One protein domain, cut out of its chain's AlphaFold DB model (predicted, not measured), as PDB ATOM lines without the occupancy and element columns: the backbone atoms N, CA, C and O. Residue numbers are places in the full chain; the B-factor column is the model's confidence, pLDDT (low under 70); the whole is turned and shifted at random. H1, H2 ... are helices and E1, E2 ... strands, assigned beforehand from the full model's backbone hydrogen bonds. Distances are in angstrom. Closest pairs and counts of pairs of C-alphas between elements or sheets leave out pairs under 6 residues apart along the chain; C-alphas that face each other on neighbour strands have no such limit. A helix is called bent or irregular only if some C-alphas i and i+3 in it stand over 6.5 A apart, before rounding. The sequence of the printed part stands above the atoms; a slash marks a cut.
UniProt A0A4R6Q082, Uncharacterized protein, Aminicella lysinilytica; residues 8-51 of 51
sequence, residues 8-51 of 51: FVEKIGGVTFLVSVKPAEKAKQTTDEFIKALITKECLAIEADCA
ATOM      1  N   PHE A   8     174.819 172.123 259.787       83.06
ATOM      2  CA  PHE A   8     176.044 172.811 259.391       83.06
ATOM      3  C   PHE A   8     175.720 174.028 258.529       83.06
ATOM      4  O   PHE A   8     174.769 174.036 257.744       83.06
ATOM      5  N   VAL A   9     176.508 175.078 258.739       86.81
ATOM      6  CA  VAL A   9     176.416 176.344 258.016       86.81
ATOM      7  C   VAL A   9     177.744 176.559 257.321       86.81
ATOM      8  O   VAL A   9     178.779 176.584 257.982       86.81
ATOM      9  N   GLU A  10     177.714 176.739 256.008       90.06
ATOM     10  CA  GLU A  10     178.917 176.948 255.210       90.06
ATOM     11  C   GLU A  10     178.757 178.158 254.293       90.06
ATOM     12  O   GLU A  10     177.670 178.425 253.783       90.06
ATOM     13  N   LYS A  11     179.830 178.932 254.107       94.94
ATOM     14  CA  LYS A  11     179.812 180.129 253.265       94.94
ATOM     15  C   LYS A  11     180.775 179.952 252.101       94.94
ATOM     16  O   LYS A  11     181.983 179.914 252.302       94.94
ATOM     17  N   ILE A  12     180.237 179.886 250.887       92.19
ATOM     18  CA  ILE A  12     181.005 179.673 249.656       92.19
ATOM     19  C   ILE A  12     180.703 180.839 248.713       92.19
ATOM     20  O   ILE A  12     179.544 181.117 248.418       92.19
ATOM     21  N   GLY A  13     181.736 181.572 248.284       89.38
ATOM     22  CA  GLY A  13     181.592 182.664 247.307       89.38
ATOM     23  C   GLY A  13     180.656 183.809 247.726       89.38
ATOM     24  O   GLY A  13     180.090 184.477 246.872       89.38
ATOM     25  N   GLY A  14     180.450 184.025 249.030       91.44
ATOM     26  CA  GLY A  14     179.523 185.038 249.556       91.44
ATOM     27  C   GLY A  14     178.101 184.531 249.825       91.44
ATOM     28  O   GLY A  14     177.341 185.220 250.501       91.44
ATOM     29  N   VAL A  15     177.774 183.312 249.392       83.81
ATOM     30  CA  VAL A  15     176.485 182.652 249.631       83.81
ATOM     31  C   VAL A  15     176.568 181.787 250.887       83.81
ATOM     32  O   VAL A  15     177.540 181.060 251.078       83.81
ATOM     33  N   THR A  16     175.553 181.866 251.749       91.56
ATOM     34  CA  THR A  16     175.442 181.041 252.960       91.56
ATOM     35  C   THR A  16     174.529 179.844 252.705       91.56
ATOM     36  O   THR A  16     173.358 180.010 252.375       91.56
ATOM     37  N   PHE A  17     175.063 178.645 252.912       81.50
ATOM     38  CA  PHE A  17     174.364 177.371 252.833       81.50
ATOM     39  C   PHE A  17     174.064 176.879 254.245       81.50
ATOM     40  O   PHE A  17     174.970 176.720 255.060       81.50
ATOM     41  N   LEU A  18     172.785 176.647 254.535       84.44
ATOM     42  CA  LEU A  18     172.318 176.046 255.780       84.44
ATOM     43  C   LEU A  18     171.818 174.641 255.467       84.44
ATOM     44  O   LEU A  18     170.839 174.481 254.739       84.44
ATOM     45  N   VAL A  19     172.459 173.633 256.048       78.94
ATOM     46  CA  VAL A  19     172.022 172.244 255.924       78.94
ATOM     47  C   VAL A  19     171.603 171.748 257.292       78.94
ATOM     48  O   VAL A  19     172.427 171.536 258.176       78.94
ATOM     49  N   SER A  20     170.296 171.562 257.459       76.38
ATOM     50  CA  SER A  20     169.705 170.945 258.642       76.38
ATOM     51  C   SER A  20     169.344 169.494 258.339       76.38
ATOM     52  O   SER A  20     168.491 169.233 257.488       76.38
ATOM     53  N   VAL A  21     169.947 168.553 259.060       70.81
ATOM     54  CA  VAL A  21     169.563 167.144 259.027       70.81
ATOM     55  C   VAL A  21     168.266 166.996 259.812       70.81
ATOM     56  O   VAL A  21     168.215 167.258 261.016       70.81
ATOM     57  N   LYS A  22     167.202 166.588 259.120       71.56
ATOM     58  CA  LYS A  22     165.968 166.140 259.765       71.56
ATOM     59  C   LYS A  22     165.995 164.615 259.896       71.56
ATOM     60  O   LYS A  22     166.515 163.956 258.996       71.56
ATOM     61  N   PRO A  23     165.421 164.051 260.971       69.94
ATOM     62  CA  PRO A  23     165.168 162.617 261.053       69.94
ATOM     63  C   PRO A  23     164.378 162.155 259.826       69.94
ATOM     64  O   PRO A  23     163.459 162.858 259.394       69.94
ATOM     65  N   ALA A  24     164.704 160.979 259.284       65.94
ATOM     66  CA  ALA A  24     164.025 160.423 258.110       65.94
ATOM     67  C   ALA A  24     162.504 160.288 258.326       65.94
ATOM     68  O   ALA A  24     161.723 160.534 257.418       65.94
ATOM     69  N   GLU A  25     162.087 160.017 259.563       69.25
ATOM     70  CA  GLU A  25     160.689 159.943 260.017       69.25
ATOM     71  C   GLU A  25     159.914 161.265 259.851       69.25
ATOM     72  O   GLU A  25     158.690 161.272 259.755       69.25
ATOM     73  N   LYS A  26     160.628 162.398 259.833       67.25
ATOM     74  CA  LYS A  26     160.086 163.754 259.645       67.25
ATOM     75  C   LYS A  26     160.403 164.316 258.255       67.25
ATOM     76  O   LYS A  26     160.088 165.479 257.975       67.25
ATOM     77  N   ALA A  27     161.063 163.538 257.400       70.38
ATOM     78  CA  ALA A  27     161.317 163.920 256.023       70.38
ATOM     79  C   ALA A  27     160.018 163.770 255.222       70.38
ATOM     80  O   ALA A  27     159.356 162.740 255.276       70.38
ATOM     81  N   LYS A  28     159.636 164.814 254.474       73.38
ATOM     82  CA  LYS A  28     158.445 164.765 253.605       73.38
ATOM     83  C   LYS A  28     158.578 163.730 252.481       73.38
ATOM     84  O   LYS A  28     157.566 163.294 251.952       73.38
ATOM     85  N   GLN A  29     159.814 163.411 252.111       76.06
ATOM     86  CA  GLN A  29     160.187 162.455 251.078       76.06
ATOM     87  C   GLN A  29     161.624 161.995 251.333       76.06
ATOM     88  O   GLN A  29     162.410 162.704 251.972       76.06
ATOM     89  N   THR A  30     161.962 160.812 250.841       83.56
ATOM     90  CA  THR A  30     163.308 160.240 250.920       83.56
ATOM     91  C   THR A  30     164.301 161.012 250.042       83.56
ATOM     92  O   THR A  30     163.922 161.757 249.133       83.56
ATOM     93  N   THR A  31     165.602 160.824 250.288       76.88
ATOM     94  CA  THR A  31     166.666 161.415 249.456       76.88
ATOM     95  C   THR A  31     166.556 160.980 247.992       76.88
ATOM     96  O   THR A  31     166.757 161.801 247.102       76.88
ATOM     97  N   ASP A  32     166.192 159.721 247.730       82.50
ATOM     98  CA  ASP A  32     166.014 159.190 246.371       82.50
ATOM     99  C   ASP A  32     164.858 159.885 245.631       82.50
ATOM    100  O   ASP A  32     165.021 160.350 244.503       82.50
ATOM    101  N   GLU A  33     163.712 160.051 246.295       86.62
ATOM    102  CA  GLU A  33     162.558 160.774 245.743       86.62
ATOM    103  C   GLU A  33     162.882 162.245 245.463       86.62
ATOM    104  O   GLU A  33     162.501 162.782 244.423       86.62
ATOM    105  N   PHE A  34     163.633 162.897 246.358       84.56
ATOM    106  CA  PHE A  34     164.094 164.269 246.152       84.56
ATOM    107  C   PHE A  34     165.021 164.401 244.941       84.56
ATOM    108  O   PHE A  34     164.825 165.303 244.126       84.56
ATOM    109  N   ILE A  35     165.992 163.497 244.794       81.25
ATOM    110  CA  ILE A  35     166.933 163.515 243.668       81.25
ATOM    111  C   ILE A  35     166.188 163.308 242.346       81.25
ATOM    112  O   ILE A  35     166.406 164.068 241.404       81.25
ATOM    113  N   LYS A  36     165.266 162.338 242.276       90.62
ATOM    114  CA  LYS A  36     164.458 162.093 241.071       90.62
ATOM    115  C   LYS A  36     163.621 163.312 240.687       90.62
ATOM    116  O   LYS A  36     163.647 163.719 239.528       90.62
ATOM    117  N   ALA A  37     162.939 163.929 241.654       88.69
ATOM    118  CA  ALA A  37     162.135 165.126 241.411       88.69
ATOM    119  C   ALA A  37     162.982 166.307 240.906       88.69
ATOM    120  O   ALA A  37     162.550 167.034 240.010       88.69
ATOM    121  N   LEU A  38     164.190 166.485 241.453       88.38
ATOM    122  CA  LEU A  38     165.112 167.525 241.008       88.38
ATOM    123  C   LEU A  38     165.563 167.285 239.562       88.38
ATOM    124  O   LEU A  38     165.451 168.189 238.746       88.38
ATOM    125  N   ILE A  39     165.986 166.061 239.221       92.00
ATOM    126  CA  ILE A  39     166.404 165.709 237.854       92.00
ATOM    127  C   ILE A  39     165.275 165.967 236.854       92.00
ATOM    128  O   ILE A  39     165.500 166.625 235.843       92.00
ATOM    129  N   THR A  40     164.053 165.505 237.138       92.94
ATOM    130  CA  THR A  40     162.905 165.734 236.249       92.94
ATOM    131  C   THR A  40     162.649 167.223 236.034       92.94
ATOM    132  O   THR A  40     162.446 167.643 234.899       92.94
ATOM    133  N   LYS A  41     162.688 168.031 237.099       89.56
ATOM    134  CA  LYS A  41     162.488 169.480 236.996       89.56
ATOM    135  C   LYS A  41     163.546 170.139 236.110       89.56
ATOM    136  O   LYS A  41     163.188 170.944 235.256       89.56
ATOM    137  N   GLU A  42     164.820 169.809 236.308       88.75
ATOM    138  CA  GLU A  42     165.914 170.396 235.531       88.75
ATOM    139  C   GLU A  42     165.880 169.932 234.064       88.75
ATOM    140  O   GLU A  42     166.049 170.749 233.166       88.75
ATOM    141  N   CYS A  43     165.565 168.660 233.783       88.75
ATOM    142  CA  CYS A  43     165.384 168.178 232.408       88.75
ATOM    143  C   CYS A  43     164.241 168.903 231.685       88.75
ATOM    144  O   CYS A  43     164.417 169.330 230.549       88.75
ATOM    145  N   LEU A  44     163.097 169.095 232.348       85.19
ATOM    146  CA  LEU A  44     161.973 169.842 231.775       85.19
ATOM    147  C   LEU A  44     162.315 171.320 231.538       85.19
ATOM    148  O   LEU A  44     161.847 171.909 230.568       85.19
ATOM    149  N   ALA A  45     163.130 171.922 232.407       81.62
ATOM    150  CA  ALA A  45     163.608 173.287 232.211       81.62
ATOM    151  C   ALA A  45     164.545 173.395 230.996       81.62
ATOM    152  O   ALA A  45     164.436 174.349 230.233       81.62
ATOM    153  N   ILE A  46     165.410 172.396 230.781       77.94
ATOM    154  CA  ILE A  46     166.282 172.311 229.599       77.94
ATOM    155  C   ILE A  46     165.454 172.158 228.317       77.94
ATOM    156  O   ILE A  46     165.723 172.841 227.334       77.94
ATOM    157  N   GLU A  47     164.433 171.296 228.313       70.94
ATOM    158  CA  GLU A  47     163.574 171.116 227.134       70.94
ATOM    159  C   GLU A  47     162.814 172.394 226.760       70.94
ATOM    160  O   GLU A  47     162.644 172.674 225.577       70.94
ATOM    161  N   ALA A  48     162.394 173.184 227.750       68.62
ATOM    162  CA  ALA A  48     161.717 174.457 227.521       68.62
ATOM    163  C   ALA A  48     162.646 175.563 226.984       68.62
ATOM    164  O   ALA A  48     162.179 176.427 226.253       68.62
ATOM    165  N   ASP A  49     163.933 175.549 227.347       62.44
ATOM    166  CA  ASP A  49     164.937 176.520 226.874       62.44
ATOM    167  C   ASP A  49     165.476 176.169 225.471       62.44
ATOM    168  O   ASP A  49     165.916 177.038 224.723       62.44
ATOM    169  N   CYS A  50     165.414 174.889 225.085       58.62
ATOM    170  CA  CYS A  50     165.778 174.411 223.747       58.62
ATOM    171  C   CYS A  50     164.644 174.484 222.700       58.62
ATOM    172  O   CYS A  50     164.881 174.075 221.558       58.62
ATOM    173  N   ALA A  51     163.445 174.956 223.062       54.72
ATOM    174  CA  ALA A  51     162.271 175.076 222.183       54.72
ATOM    175  C   ALA A  51     162.105 176.495 221.613       54.72
ATOM    176  O   ALA A  51     161.732 176.597 220.420       54.72
TER     177      ALA A  51
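This is residues 8 to 51 of the 51 residues of an uncharacterized protein of Aminicella lysinilytica (UniProt A0A4R6Q082). The model is an open V: a two-stranded hairpin, E1 and E2, makes one arm, and a single long helix, H1, makes the other, with the link of residues 21 to 30 at the corner where they join. The helix arm stands free of the hairpin, with no core between the two. The printed part has 44 residues with two named strands and one named helix, in the order E1, E2, H1; the sheet order is E1 - E2, antiparallel, and the class is mixed, helices and strands. The whole is extended, with a radius of gyration of the C-alphas of 14.8 A, and flat, with spans of 39 by 32 by 11 A.

Find C-alpha 8 at (176.044, 172.811, 259.391), where the strand E1 begins; it covers residues 8 to 12 and is 12.9 A from first to last C-alpha. Past Gly 13 and Gly 14, the strand E2 begins at Val 15, with its C-alpha at (176.485, 182.652, 249.631), and runs through residues 15 to 20 over 16.3 A. Go on through residues 21 to 30, which hold no named element, to Thr 31. There the helix H1 begins, residues 31 to 49, 27.2 A from first to last C-alpha, and its C-alpha 49 is at (164.937, 176.520, 226.874).

Look first at E1 and E2, a hairpin of antiparallel neighbour strands with an angle of 161 degrees between their N-to-C directions. The C-alphas of Lys 11 and Thr 16 face each other at 4.5 A, and those of Phe 8 and Val 19 at 5.3 A. Among the backbone pairs within hydrogen-bond range you will find N 10 and O 17 at 2.9 A, and N 17 and O 10 at 2.8 A. Now turn to H1, in which every O i to N i+4 pair is within hydrogen-bond range; it is not bent. E1 and H1 are apart, with no C-alpha of the one within 8 A of the other.

The two C-alphas farthest apart are those of Pro 23 and Ala 51, at 40.9 A, and from Phe 8 to Ala 51 the C-alphas are 39.7 A apart. Residues 11 to 16 and residues 22 to 51, of which 31 to 49 belong to H1, stand free: no C-alpha 8 or more residues away along the chain comes within 10 A of them. The link from E1 to E2 is tight, with 2 residues, and the link from E2 to H1 is short, with 10. The printed part has no cut, and Ala 51 is the chain's last residue. Read the B-factor column for the model's confidence: the mean pLDDT of the printed part is 80.3, and residues 23 to 26 and 48 to 51 are under 70.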